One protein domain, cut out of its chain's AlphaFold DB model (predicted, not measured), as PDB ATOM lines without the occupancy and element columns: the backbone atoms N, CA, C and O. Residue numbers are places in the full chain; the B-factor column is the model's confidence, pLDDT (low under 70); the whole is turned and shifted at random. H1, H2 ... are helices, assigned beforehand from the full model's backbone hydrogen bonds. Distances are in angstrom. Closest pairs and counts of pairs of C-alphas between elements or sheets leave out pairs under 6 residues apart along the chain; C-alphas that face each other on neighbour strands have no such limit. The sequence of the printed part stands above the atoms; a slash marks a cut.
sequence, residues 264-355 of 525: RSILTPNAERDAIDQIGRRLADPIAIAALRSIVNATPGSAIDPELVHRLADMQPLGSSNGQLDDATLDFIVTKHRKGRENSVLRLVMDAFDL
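What this domain is: This is residues 264 to 355 of the 525 residues of the protein "PG_binding_1 domain-containing protein" of gamma proteobacterium symbiont of Ctena orbiculata (UniProt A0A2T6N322). Four short helices, H2, H3, H4 and H5, form a compact four-cornered group, and the longest helix, H1, crosses one end of it, from the side of H3 to the end of H5. H5 packs on H2 and folds back beside H4 as a helical hairpin, while H2 and H3 cross at a steep angle; the link of residues 316 to 326 loops out beyond H3 and folds back to H4. The printed part has 92 residues with five named helices, H1 to H5 in that order, and no named strand: its class is all helix, with mostly crossed packing. It is compact, with a radius of gyration of the C-alphas of 11.7 A, and its C-alphas span 32 by 24 by 23 A.

How they stand to each other: H1, residues 269 to 282, touches H3, residues 306 to 315, with its residues 272 to 276 alone; the closest C-alphas, of Ala 275 and Val 309, are 6.4 A apart, and the lines are about perpendicular at 88 degrees. H2, residues 286 to 296, touches H3 at a steep tilt of 46 degrees, the same way, the closest C-alphas being those of Val 296 and Arg 311, 5.6 A apart. H2 also touches H5, residues 342 to 352, at a steep tilt of 56 degrees, opposite ways; the closest C-alphas, of Ala 288 and Leu 348, are 4.6 A apart. H4, residues 327 to 336, and H5 form a helical hairpin at a shallow tilt of 8 degrees, opposite ways. They only just touch, with 3 pairs of C-alphas within 8 A, the closest being those of Val 334 and Val 345 at 6.5 A. H3 and H4 are near each other, with 5 pairs of C-alphas within 10 A. H1 and H5 are close but not clearly touching, the closest C-alphas being those of Arg 282 and Ala 352, 4.9 A apart. H1 and H4 are apart, as are H3 and H5. In H1, H2, H3, H4 and H5 every O i to N i+4 pair is within hydrogen-bond range.

Where its parts are: H1 begins at C-alpha 269, (-27.861, -37.386, -33.158), and measures 20.2 A from first to last C-alpha. H2 measures 15.5 A, H3 14.3 A and H4 13.8 A. H5 measures 15.2 A and ends at C-alpha 352, (-33.854, -47.699, -12.426).

The domain as a whole: The two C-alphas farthest apart, of Asn 270 and Gly 340, are 33.6 A apart. The printed part has no cut. The link from H3 to H4 is long, with 11 residues. The mean pLDDT of the printed part is 94.0, and no printed residue is under 70.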
ATOM      1  N   ARG A 264     -40.320 -42.802 -36.010       91.50
ATOM      2  CA  ARG A 264     -40.167 -41.380 -36.318       91.50
ATOM      3  C   ARG A 264     -38.798 -40.906 -35.841       91.50
ATOM      4  O   ARG A 264     -38.432 -41.038 -34.674       91.50
ATOM      5  N   SER A 265     -38.032 -40.307 -36.744       90.31
ATOM      6  CA  SER A 265     -36.746 -39.699 -36.394       90.31
ATOM      7  C   SER A 265     -36.959 -38.346 -35.694       90.31
ATOM      8  O   SER A 265     -36.822 -37.304 -36.329       90.31
ATOM      9  N   ILE A 266     -37.349 -38.353 -34.412       93.38
ATOM     10  CA  ILE A 266     -37.632 -37.133 -33.629       93.38
ATOM     11  C   ILE A 266     -36.368 -36.516 -33.012       93.38
ATOM     12  O   ILE A 266     -36.264 -35.294 -32.917       93.38
ATOM     13  N   LEU A 267     -35.406 -37.339 -32.599       96.12
ATOM     14  CA  LEU A 267     -34.204 -36.875 -31.910       96.12
ATOM     15  C   LEU A 267     -33.113 -36.428 -32.889       96.12
ATOM     16  O   LEU A 267     -32.979 -36.940 -34.000       96.12
ATOM     17  N   THR A 268     -32.303 -35.465 -32.448       96.62
ATOM     18  CA  THR A 268     -31.028 -35.159 -33.110       96.62
ATOM     19  C   THR A 268     -29.979 -36.206 -32.717       96.62
ATOM     20  O   THR A 268     -30.079 -36.755 -31.620       96.62
ATOM     21  N   PRO A 269     -28.911 -36.421 -33.509       97.06
ATOM     22  CA  PRO A 269     -27.861 -37.386 -33.158       97.06
ATOM     23  C   PRO A 269     -27.188 -37.142 -31.795       97.06
ATOM     24  O   PRO A 269     -26.693 -38.074 -31.170       97.06
ATOM     25  N   ASN A 270     -27.143 -35.892 -31.317       97.19
ATOM     26  CA  ASN A 270     -26.625 -35.596 -29.977       97.19
ATOM     27  C   ASN A 270     -27.618 -36.016 -28.891       97.19
ATOM     28  O   ASN A 270     -27.226 -36.717 -27.968       97.19
ATOM     29  N   ALA A 271     -28.895 -35.649 -29.042       96.88
ATOM     30  CA  ALA A 271     -29.939 -36.032 -28.093       96.88
ATOM     31  C   ALA A 271     -30.121 -37.558 -28.016       96.88
ATOM     32  O   ALA A 271     -30.310 -38.091 -26.930       96.88
ATOM     33  N   GLU A 272     -30.007 -38.258 -29.150       97.69
ATOM     34  CA  GLU A 272     -30.017 -39.724 -29.219       97.69
ATOM     35  C   GLU A 272     -28.884 -40.335 -28.381       97.69
ATOM     36  O   GLU A 272     -29.137 -41.182 -27.527       97.69
ATOM     37  N   ARG A 273     -27.640 -39.867 -28.565       97.81
ATOM     38  CA  ARG A 273     -26.492 -40.330 -27.769       97.81
ATOM     39  C   ARG A 273     -26.656 -40.031 -26.284       97.81
ATOM     40  O   ARG A 273     -26.430 -40.917 -25.467       97.81
ATOM     41  N   ASP A 274     -27.088 -38.819 -25.943       97.38
ATOM     42  CA  ASP A 274     -27.311 -38.415 -24.552       97.38
ATOM     43  C   ASP A 274     -28.382 -39.287 -23.879       97.38
ATOM     44  O   ASP A 274     -28.242 -39.657 -22.710       97.38
ATOM     45  N   ALA A 275     -29.438 -39.638 -24.618       97.56
ATOM     46  CA  ALA A 275     -30.488 -40.541 -24.170       97.56
ATOM     47  C   ALA A 275     -29.973 -41.969 -23.954       97.56
ATOM     48  O   ALA A 275     -30.183 -42.520 -22.874       97.56
ATOM     49  N   ILE A 276     -29.246 -42.544 -24.920       97.88
ATOM     50  CA  ILE A 276     -28.639 -43.883 -24.795       97.88
ATOM     51  C   ILE A 276     -27.752 -43.946 -23.546       97.88
ATOM     52  O   ILE A 276     -27.911 -44.833 -22.705       97.88
ATOM     53  N   ASP A 277     -26.873 -42.958 -23.381       97.44
ATOM     54  CA  ASP A 277     -25.964 -42.855 -22.243       97.44
ATOM     55  C   ASP A 277     -26.708 -42.707 -20.908       97.44
ATOM     56  O   ASP A 277     -26.276 -43.238 -19.883       97.44
ATOM     57  N   GLN A 278     -27.809 -41.955 -20.881       97.12
ATOM     58  CA  GLN A 278     -28.599 -41.773 -19.668       97.12
ATOM     59  C   GLN A 278     -29.351 -43.049 -19.283       97.12
ATOM     60  O   GLN A 278     -29.310 -43.425 -18.109       97.12
ATOM     61  N   ILE A 279     -29.974 -43.736 -20.244       97.38
ATOM     62  CA  ILE A 279     -30.643 -45.017 -19.994       97.38
ATOM     63  C   ILE A 279     -29.618 -46.046 -19.517       97.38
ATOM     64  O   ILE A 279     -29.853 -46.676 -18.494       97.38
ATOM     65  N   GLY A 280     -28.449 -46.147 -20.156       96.69
ATOM     66  CA  GLY A 280     -27.402 -47.100 -19.759       96.69
ATOM     67  C   GLY A 280     -26.783 -46.829 -18.383       96.69
ATOM     68  O   GLY A 280     -26.151 -47.706 -17.803       96.69
ATOM     69  N   ARG A 281     -26.958 -45.622 -17.829       95.69
ATOM     70  CA  ARG A 281     -26.599 -45.315 -16.434       95.69
ATOM     71  C   ARG A 281     -27.691 -45.673 -15.432       95.69
ATOM     72  O   ARG A 281     -27.376 -45.795 -14.247       95.69
ATOM     73  N   ARG A 282     -28.947 -45.738 -15.876       95.06
ATOM     74  CA  ARG A 282     -30.110 -46.040 -15.033       95.06
ATOM     75  C   ARG A 282     -30.451 -47.519 -15.033       95.06
ATOM     76  O   ARG A 282     -30.837 -48.015 -13.989       95.06
ATOM     77  N   LEU A 283     -30.310 -48.187 -16.172       95.81
ATOM     78  CA  LEU A 283     -30.634 -49.595 -16.323       95.81
ATOM     79  C   LEU A 283     -29.360 -50.407 -16.528       95.81
ATOM     80  O   LEU A 283     -28.603 -50.150 -17.466       95.81
ATOM     81  N   ALA A 284     -29.136 -51.372 -15.645       94.00
ATOM     82  CA  ALA A 284     -28.041 -52.329 -15.731       94.00
ATOM     83  C   ALA A 284     -28.541 -53.737 -16.079       94.00
ATOM     84  O   ALA A 284     -27.768 -54.544 -16.597       94.00
ATOM     85  N   ASP A 285     -29.814 -54.030 -15.817       90.62
ATOM     86  CA  ASP A 285     -30.409 -55.338 -16.025       90.62
ATOM     87  C   ASP A 285     -30.951 -55.499 -17.461       90.62
ATOM     88  O   ASP A 285     -31.869 -54.777 -17.873       90.62
ATOM     89  N   PRO A 286     -30.457 -56.492 -18.227       91.56
ATOM     90  CA  PRO A 286     -30.996 -56.843 -19.538       91.56
ATOM     91  C   PRO A 286     -32.517 -57.044 -19.566       91.56
ATOM     92  O   PRO A 286     -33.153 -56.656 -20.549       91.56
ATOM     93  N   ILE A 287     -33.112 -57.605 -18.504       89.88
ATOM     94  CA  ILE A 287     -34.562 -57.841 -18.430       89.88
ATOM     95  C   ILE A 287     -35.309 -56.511 -18.277       89.88
ATOM     96  O   ILE A 287     -36.341 -56.308 -18.915       89.88
ATOM     97  N   ALA A 288     -34.784 -55.563 -17.494       93.62
ATOM     98  CA  ALA A 288     -35.362 -54.224 -17.377       93.62
ATOM     99  C   ALA A 288     -35.290 -53.452 -18.707       93.62
ATOM    100  O   ALA A 288     -36.240 -52.755 -19.076       93.62
ATOM    101  N   ILE A 289     -34.208 -53.620 -19.475       94.94
ATOM    102  CA  ILE A 289     -34.091 -53.044 -20.823       94.94
ATOM    103  C   ILE A 289     -35.113 -53.686 -21.771       94.94
ATOM    104  O   ILE A 289     -35.822 -52.972 -22.483       94.94
ATOM    105  N   ALA A 290     -35.250 -55.014 -21.751       91.75
ATOM    106  CA  ALA A 290     -36.262 -55.718 -22.536       91.75
ATOM    107  C   ALA A 290     -37.693 -55.294 -22.146       91.75
ATOM    108  O   ALA A 290     -38.547 -55.102 -23.018       91.75
ATOM    109  N   ALA A 291     -37.939 -55.040 -20.857       92.81
ATOM    110  CA  ALA A 291     -39.198 -54.508 -20.345       92.81
ATOM    111  C   ALA A 291     -39.473 -53.095 -20.866       92.81
ATOM    112  O   ALA A 291     -40.574 -52.816 -21.343       92.81
ATOM    113  N   LEU A 292     -38.471 -52.210 -20.864       95.38
ATOM    114  CA  LEU A 292     -38.611 -50.879 -21.453       95.38
ATOM    115  C   LEU A 292     -38.941 -50.964 -22.947       95.38
ATOM    116  O   LEU A 292     -39.863 -50.291 -23.409       95.38
ATOM    117  N   ARG A 293     -38.242 -51.830 -23.693       93.88
ATOM    118  CA  ARG A 293     -38.501 -52.068 -25.123       93.88
ATOM    119  C   ARG A 293     -39.923 -52.571 -25.360       93.88
ATOM    120  O   ARG A 293     -40.592 -52.066 -26.262       93.88
ATOM    121  N   SER A 294     -40.416 -53.480 -24.515       90.69
ATOM    122  CA  SER A 294     -41.818 -53.917 -24.515       90.69
ATOM    123  C   SER A 294     -42.787 -52.745 -24.334       90.69
ATOM    124  O   SER A 294     -43.717 -52.555 -25.127       90.69
ATOM    125  N   ILE A 295     -42.537 -51.910 -23.324       92.81
ATOM    126  CA  ILE A 295     -43.388 -50.773 -22.969       92.81
ATOM    127  C   ILE A 295     -43.492 -49.776 -24.132       92.81
ATOM    128  O   ILE A 295     -44.593 -49.321 -24.452       92.81
ATOM    129  N   VAL A 296     -42.388 -49.496 -24.826       93.50
ATOM    130  CA  VAL A 296     -42.369 -48.546 -25.953       93.50
ATOM    131  C   VAL A 296     -42.650 -49.192 -27.319       93.50
ATOM    132  O   VAL A 296     -42.636 -48.503 -28.336       93.50
ATOM    133  N   ASN A 297     -42.935 -50.499 -27.362       91.31
ATOM    134  CA  ASN A 297     -43.114 -51.287 -28.590       91.31
ATOM    135  C   ASN A 297     -41.906 -51.216 -29.554       91.31
ATOM    136  O   ASN A 297     -42.078 -51.095 -30.770       91.31
ATOM    137  N   ALA A 298     -40.686 -51.259 -29.017       91.69
ATOM    138  CA  ALA A 298     -39.462 -51.443 -29.797       91.69
ATOM    139  C   ALA A 298     -39.260 -52.923 -30.173       91.69
ATOM    140  O   ALA A 298     -39.840 -53.816 -29.550       91.69
ATOM    141  N   THR A 299     -38.409 -53.190 -31.170       90.31
ATOM    142  CA  THR A 299     -37.978 -54.557 -31.514       90.31
ATOM    143  C   THR A 299     -37.469 -55.295 -30.267       90.31
ATOM    144  O   THR A 299     -36.707 -54.690 -29.515       90.31
ATOM    145  N   PRO A 300     -37.831 -56.567 -30.017       89.50
ATOM    146  CA  PRO A 300     -37.355 -57.306 -28.844       89.50
ATOM    147  C   PRO A 300     -35.821 -57.368 -28.760       89.50
ATOM    148  O   PRO A 300     -35.145 -57.466 -29.782       89.50
ATOM    149  N   GLY A 301     -35.272 -57.305 -27.545       88.94
ATOM    150  CA  GLY A 301     -33.831 -57.375 -27.289       88.94
ATOM    151  C   GLY A 301     -33.447 -56.777 -25.935       88.94
ATOM    152  O   GLY A 301     -34.303 -56.297 -25.200       88.94
ATOM    153  N   SER A 302     -32.154 -56.776 -25.621       90.19
ATOM    154  CA  SER A 302     -31.594 -56.217 -24.379       90.19
ATOM    155  C   SER A 302     -30.634 -55.045 -24.613       90.19
ATOM    156  O   SER A 302     -30.034 -54.529 -23.675       90.19
ATOM    157  N   ALA A 303     -30.476 -54.606 -25.865       94.88
ATOM    158  CA  ALA A 303     -29.614 -53.486 -26.211       94.88
ATOM    159  C   ALA A 303     -30.334 -52.139 -26.040       94.88
ATOM    160  O   ALA A 303     -31.523 -52.002 -26.350       94.88
ATOM    161  N   ILE A 304     -29.579 -51.131 -25.605       96.75
ATOM    162  CA  ILE A 304     -29.990 -49.726 -25.632       96.75
ATOM    163  C   ILE A 304     -29.461 -49.137 -26.940       96.75
ATOM    164  O   ILE A 304     -28.260 -48.925 -27.094       96.75
ATOM    165  N   ASP A 305     -30.356 -48.937 -27.902       96.88
ATOM    166  CA  ASP A 305     -30.035 -48.550 -29.275       96.88
ATOM    167  C   ASP A 305     -30.862 -47.324 -29.725       96.88
ATOM    168  O   ASP A 305     -31.772 -46.889 -29.007       96.88
ATOM    169  N   PRO A 306     -30.561 -46.745 -30.905       97.19
ATOM    170  CA  PRO A 306     -31.339 -45.646 -31.473       97.19
ATOM    171  C   PRO A 306     -32.842 -45.926 -31.578       97.19
ATOM    172  O   PRO A 306     -33.655 -45.042 -31.315       97.19
ATOM    173  N   GLU A 307     -33.245 -47.156 -31.918       95.81
ATOM    174  CA  GLU A 307     -34.668 -47.496 -31.994       95.81
ATOM    175  C   GLU A 307     -35.357 -47.283 -30.640       95.81
ATOM    176  O   GLU A 307     -36.397 -46.623 -30.589       95.81
ATOM    177  N   LEU A 308     -34.783 -47.808 -29.553       96.62
ATOM    178  CA  LEU A 308     -35.358 -47.697 -28.215       96.62
ATOM    179  C   LEU A 308     -35.561 -46.239 -27.797       96.62
ATOM    180  O   LEU A 308     -36.651 -45.882 -27.349       96.62
ATOM    181  N   VAL A 309     -34.548 -45.386 -27.968       97.81
ATOM    182  CA  VAL A 309     -34.640 -43.979 -27.541       97.81
ATOM    183  C   VAL A 309     -35.612 -43.172 -28.396       97.81
ATOM    184  O   VAL A 309     -36.332 -42.326 -27.870       97.81
ATOM    185  N   HIS A 310     -35.714 -43.465 -29.694       96.88
ATOM    186  CA  HIS A 310     -36.708 -42.836 -30.562       96.88
ATOM    187  C   HIS A 310     -38.138 -43.265 -30.214       96.88
ATOM    188  O   HIS A 310     -39.033 -42.424 -30.154       96.88
ATOM    189  N   ARG A 311     -38.354 -44.551 -29.916       95.50
ATOM    190  CA  ARG A 311     -39.646 -45.071 -29.437       95.50
ATOM    191  C   ARG A 311     -40.038 -44.474 -28.090       95.50
ATOM    192  O   ARG A 311     -41.203 -44.148 -27.877       95.50
ATOM    193  N   LEU A 312     -39.066 -44.308 -27.196       96.62
ATOM    194  CA  LEU A 312     -39.280 -43.655 -25.911       96.62
ATOM    195  C   LEU A 312     -39.653 -42.178 -26.105       96.62
ATOM    196  O   LEU A 312     -40.626 -41.722 -25.511       96.62
ATOM    197  N   ALA A 313     -38.966 -41.464 -27.005       96.81
ATOM    198  CA  ALA A 313     -39.291 -40.082 -27.361       96.81
ATOM    199  C   ALA A 313     -40.696 -39.929 -27.967       96.81
ATOM    200  O   ALA A 313     -41.409 -38.981 -27.631       96.81
ATOM    201  N   ASP A 314     -41.101 -40.870 -28.827       95.25
ATOM    202  CA  ASP A 314     -42.446 -40.947 -29.412       95.25
ATOM    203  C   ASP A 314     -43.536 -41.165 -28.345       95.25
ATOM    204  O   ASP A 314     -44.643 -40.643 -28.474       95.25
ATOM    205  N   MET A 315     -43.242 -41.954 -27.304       94.81
ATOM    206  CA  MET A 315     -44.180 -42.263 -26.219       94.81
ATOM    207  C   MET A 315     -44.332 -41.105 -25.222       94.81
ATOM    208  O   MET A 315     -45.408 -40.930 -24.649       94.81
ATOM    209  N   GLN A 316     -43.267 -40.338 -24.984       95.44
ATOM    210  CA  GLN A 316     -43.259 -39.254 -24.003       95.44
ATOM    211  C   GLN A 316     -44.327 -38.177 -24.294       95.44
ATOM    212  O   GLN A 316     -44.631 -37.892 -25.457       95.44
ATOM    213  N   PRO A 317     -44.884 -37.525 -23.251       92.56
ATOM    214  CA  PRO A 317     -45.801 -36.400 -23.421       92.56
ATOM    215  C   PRO A 317     -45.213 -35.285 -24.293       92.56
ATOM    216  O   PRO A 317     -44.009 -35.018 -24.267       92.56
ATOM    217  N   LEU A 318     -46.086 -34.573 -25.015       89.25
ATOM    218  CA  LEU A 318     -45.687 -33.417 -25.821       89.25
ATOM    219  C   LEU A 318     -44.906 -32.403 -24.973       89.25
ATOM    220  O   LEU A 318     -45.386 -31.955 -23.933       89.25
ATOM    221  N   GLY A 319     -43.721 -32.023 -25.452       88.94
ATOM    222  CA  GLY A 319     -42.803 -31.113 -24.758       88.94
ATOM    223  C   GLY A 319     -41.680 -31.810 -23.984       88.94
ATOM    224  O   GLY A 319     -40.694 -31.149 -23.670       88.94
ATOM    225  N   SER A 320     -41.777 -33.126 -23.765       91.75
ATOM    226  CA  SER A 320     -40.758 -33.930 -23.071       91.75
ATOM    227  C   SER A 320     -40.137 -35.025 -23.944       91.75
ATOM    228  O   SER A 320     -39.441 -35.872 -23.405       91.75
ATOM    229  N   SER A 321     -40.370 -35.021 -25.264       94.50
ATOM    230  CA  SER A 321     -39.882 -36.019 -26.239       94.50
ATOM    231  C   SER A 321     -38.357 -35.976 -26.449       94.50
ATOM    232  O   SER A 321     -37.873 -35.650 -27.533       94.50
ATOM    233  N   ASN A 322     -37.594 -36.262 -25.399       96.44
ATOM    234  CA  ASN A 322     -36.132 -36.245 -25.353       96.44
ATOM    235  C   ASN A 322     -35.511 -37.655 -25.421       96.44
ATOM    236  O   ASN A 322     -34.290 -37.767 -25.500       96.44
ATOM    237  N   GLY A 323     -36.328 -38.715 -25.386       97.06
ATOM    238  CA  GLY A 323     -35.882 -40.112 -25.416       97.06
ATOM    239  C   GLY A 323     -35.180 -40.582 -24.143       97.06
ATOM    240  O   GLY A 323     -34.618 -41.671 -24.131       97.06
ATOM    241  N   GLN A 324     -35.183 -39.771 -23.088       97.56
ATOM    242  CA  GLN A 324     -34.539 -40.046 -21.808       97.56
ATOM    243  C   GLN A 324     -35.467 -40.821 -20.863       97.56
ATOM    244  O   GLN A 324     -36.681 -40.659 -20.897       97.56
ATOM    245  N   LEU A 325     -34.904 -41.637 -19.972       96.69
ATOM    246  CA  LEU A 325     -35.646 -42.343 -18.921       96.69
ATOM    247  C   LEU A 325     -35.521 -41.599 -17.584       96.69
ATOM    248  O   LEU A 325     -35.012 -42.130 -16.596       96.69
ATOM    249  N   ASP A 326     -35.941 -40.338 -17.560       95.56
ATOM    250  CA  ASP A 326     -36.007 -39.532 -16.337       95.56
ATOM    251  C   ASP A 326     -37.217 -39.903 -15.452       95.56
ATOM    252  O   ASP A 326     -38.039 -40.751 -15.802       95.56
ATOM    253  N   ASP A 327     -37.318 -39.292 -14.268       94.06
ATOM    254  CA  ASP A 327     -38.379 -39.614 -13.301       94.06
ATOM    255  C   ASP A 327     -39.770 -39.233 -13.824       94.06
ATOM    256  O   ASP A 327     -40.739 -39.940 -13.562       94.06
ATOM    257  N   ALA A 328     -39.872 -38.171 -14.630       94.62
ATOM    258  CA  ALA A 328     -41.127 -37.787 -15.277       94.62
ATOM    259  C   ALA A 328     -41.570 -38.838 -16.309       94.62
ATOM    260  O   ALA A 328     -42.753 -39.172 -16.400       94.62
ATOM    261  N   THR A 329     -40.622 -39.396 -17.062       96.56
ATOM    262  CA  THR A 329     -40.875 -40.473 -18.024       96.56
ATOM    263  C   THR A 329     -41.262 -41.769 -17.318       96.56
ATOM    264  O   THR A 329     -42.218 -42.424 -17.730       96.56
ATOM    265  N   LEU A 330     -40.581 -42.124 -16.225       96.31
ATOM    266  CA  LEU A 330     -40.938 -43.284 -15.406       96.31
ATOM    267  C   LEU A 330     -42.322 -43.129 -14.763       96.31
ATOM    268  O   LEU A 330     -43.113 -44.068 -14.805       96.31
ATOM    269  N   ASP A 331     -42.663 -41.950 -14.241       94.81
ATOM    270  CA  ASP A 331     -44.002 -41.680 -13.704       94.81
ATOM    271  C   ASP A 331     -45.082 -41.777 -14.781       94.81
ATOM    272  O   ASP A 331     -46.125 -42.406 -14.575       94.81
ATOM    273  N   PHE A 332     -44.805 -41.264 -15.978       95.12
ATOM    274  CA  PHE A 332     -45.695 -41.438 -17.118       95.12
ATOM    275  C   PHE A 332     -45.887 -42.920 -17.482       95.12
ATOM    276  O   PHE A 332     -47.021 -43.358 -17.695       95.12
ATOM    277  N   ILE A 333     -44.818 -43.725 -17.486       95.81
ATOM    278  CA  ILE A 333     -44.895 -45.176 -17.714       95.81
ATOM    279  C   ILE A 333     -45.767 -45.851 -16.644       95.81
ATOM    280  O   ILE A 333     -46.727 -46.552 -16.982       95.81
ATOM    281  N   VAL A 334     -45.484 -45.596 -15.363       94.88
ATOM    282  CA  VAL A 334     -46.199 -46.184 -14.218       94.88
ATOM    283  C   VAL A 334     -47.684 -45.824 -14.248       94.88
ATOM    284  O   VAL A 334     -48.544 -46.680 -14.021       94.88
ATOM    285  N   THR A 335     -48.020 -44.571 -14.550       92.56
ATOM    286  CA  THR A 335     -49.400 -44.074 -14.460       92.56
ATOM    287  C   THR A 335     -50.225 -44.299 -15.726       92.56
ATOM    288  O   THR A 335     -51.445 -44.466 -15.621       92.56
ATOM    289  N   LYS A 336     -49.611 -44.317 -16.918       90.62
ATOM    290  CA  LYS A 336     -50.329 -44.370 -18.208       90.62
ATOM    291  C   LYS A 336     -50.096 -45.634 -19.026       90.62
ATOM    292  O   LYS A 336     -51.000 -46.017 -19.765       90.62
ATOM    293  N   HIS A 337     -48.954 -46.306 -18.879       84.38
ATOM    294  CA  HIS A 337     -48.561 -47.424 -19.750       84.38
ATOM    295  C   HIS A 337     -48.436 -48.780 -19.049       84.38
ATOM    296  O   HIS A 337     -48.023 -49.753 -19.673       84.38
ATOM    297  N   ARG A 338     -48.857 -48.876 -17.785       85.62
ATOM    298  CA  ARG A 338     -48.756 -50.122 -17.012       85.62
ATOM    299  C   ARG A 338     -49.754 -51.222 -17.366       85.62
ATOM    300  O   ARG A 338     -49.510 -52.358 -17.003       85.62
ATOM    301  N   LYS A 339     -50.911 -50.897 -17.955       89.00
ATOM    302  CA  LYS A 339     -52.057 -51.824 -17.992       89.00
ATOM    303  C   LYS A 339     -51.724 -53.073 -18.818       89.00
ATOM    304  O   LYS A 339     -51.570 -52.952 -20.032       89.00
ATOM    305  N   GLY A 340     -51.687 -54.241 -18.176       88.06
ATOM    306  CA  GLY A 340     -51.264 -55.508 -18.792       88.06
ATOM    307  C   GLY A 340     -49.751 -55.608 -19.027       88.06
ATOM    308  O   GLY A 340     -49.320 -56.340 -19.913       88.06
ATOM    309  N   ARG A 341     -48.966 -54.789 -18.323       92.31
ATOM    310  CA  ARG A 341     -47.499 -54.676 -18.379       92.31
ATOM    311  C   ARG A 341     -46.920 -54.417 -16.987       92.31
ATOM    312  O   ARG A 341     -45.876 -53.780 -16.837       92.31
ATOM    313  N   GLU A 342     -47.656 -54.784 -15.946       92.62
ATOM    314  CA  GLU A 342     -47.333 -54.403 -14.584       92.62
ATOM    315  C   GLU A 342     -46.028 -55.054 -14.105       92.62
ATOM    316  O   GLU A 342     -45.233 -54.362 -13.469       92.62
ATOM    317  N   ASN A 343     -45.745 -56.317 -14.458       91.81
ATOM    318  CA  ASN A 343     -44.468 -56.951 -14.105       91.81
ATOM    319  C   ASN A 343     -43.287 -56.286 -14.830       91.81
ATOM    320  O   ASN A 343     -42.242 -56.037 -14.229       91.81
ATOM    321  N   SER A 344     -43.475 -55.912 -16.097       93.00
ATOM    322  CA  SER A 344     -42.488 -55.173 -16.891       93.00
ATOM    323  C   SER A 344     -42.160 -53.820 -16.253       93.00
ATOM    324  O   SER A 344     -40.993 -53.450 -16.118       93.00
ATOM    325  N   VAL A 345     -43.183 -53.091 -15.798       95.06
ATOM    326  CA  VAL A 345     -43.001 -51.818 -15.085       95.06
ATOM    327  C   VAL A 345     -42.311 -52.024 -13.735       95.06
ATOM    328  O   VAL A 345     -41.443 -51.227 -13.386       95.06
ATOM    329  N   LEU A 346     -42.642 -53.086 -12.989       93.81
ATOM    330  CA  LEU A 346     -41.957 -53.412 -11.732       93.81
ATOM    331  C   LEU A 346     -40.465 -53.630 -11.961       93.81
ATOM    332  O   LEU A 346     -39.654 -53.016 -11.273       93.81
ATOM    333  N   ARG A 347     -40.101 -54.437 -12.963       92.44
ATOM    334  CA  ARG A 347     -38.695 -54.710 -13.273       92.44
ATOM    335  C   ARG A 347     -37.939 -53.447 -13.674       92.44
ATOM    336  O   ARG A 347     -36.837 -53.213 -13.184       92.44
ATOM    337  N   LEU A 348     -38.566 -52.612 -14.501       95.12
ATOM    338  CA  LEU A 348     -38.017 -51.326 -14.917       95.12
ATOM    339  C   LEU A 348     -37.741 -50.403 -13.722       95.12
ATOM    340  O   LEU A 348     -36.655 -49.840 -13.616       95.12
ATOM    341  N   VAL A 349     -38.719 -50.241 -12.827       95.31
ATOM    342  CA  VAL A 349     -38.597 -49.365 -11.651       95.31
ATOM    343  C   VAL A 349     -37.563 -49.903 -10.672       95.31
ATOM    344  O   VAL A 349     -36.786 -49.129 -10.122       95.31
ATOM    345  N   MET A 350     -37.515 -51.217 -10.473       93.50
ATOM    346  CA  MET A 350     -36.523 -51.820  -9.596       93.50
ATOM    347  C   MET A 350     -35.092 -51.548 -10.049       93.50
ATOM    348  O   MET A 350     -34.273 -51.161  -9.223       93.50
ATOM    349  N   ASP A 351     -34.795 -51.723 -11.334       94.31
ATOM    350  CA  ASP A 351     -33.449 -51.495 -11.865       94.31
ATOM    351  C   ASP A 351     -33.109 -49.995 -11.890       94.31
ATOM    352  O   ASP A 351     -32.076 -49.581 -11.369       94.31
ATOM    353  N   ALA A 352     -34.043 -49.152 -12.353       94.75
ATOM    354  CA  ALA A 352     -33.854 -47.699 -12.426       94.75
ATOM    355  C   ALA A 352     -33.527 -47.039 -11.073       94.75
ATOM    356  O   ALA A 352     -32.847 -46.008 -11.037       94.75
ATOM    357  N   PHE A 353     -34.023 -47.614  -9.975       93.50
ATOM    358  CA  PHE A 353     -33.819 -47.125  -8.610       93.50
ATOM    359  C   PHE A 353     -32.870 -48.000  -7.777       93.50
ATOM    360  O   PHE A 353     -32.702 -47.723  -6.590       93.50
ATOM    361  N   ASP A 354     -32.241 -49.018  -8.375       92.50
ATOM    362  CA  ASP A 354     -31.352 -49.963  -7.680       92.50
ATOM    363  C   ASP A 354     -32.028 -50.597  -6.441       92.50
ATOM    364  O   ASP A 354     -31.465 -50.709  -5.350       92.50
ATOM    365  N   LEU A 355     -33.297 -50.992  -6.596       89.25
ATOM    366  CA  LEU A 355     -34.128 -51.614  -5.556       89.25
ATOM    367  C   LEU A 355     -33.904 -53.133  -5.473       89.25
ATOM    368  O   LEU A 355     -34.805 -53.898  -5.132       89.25
TER     369      LEU A 355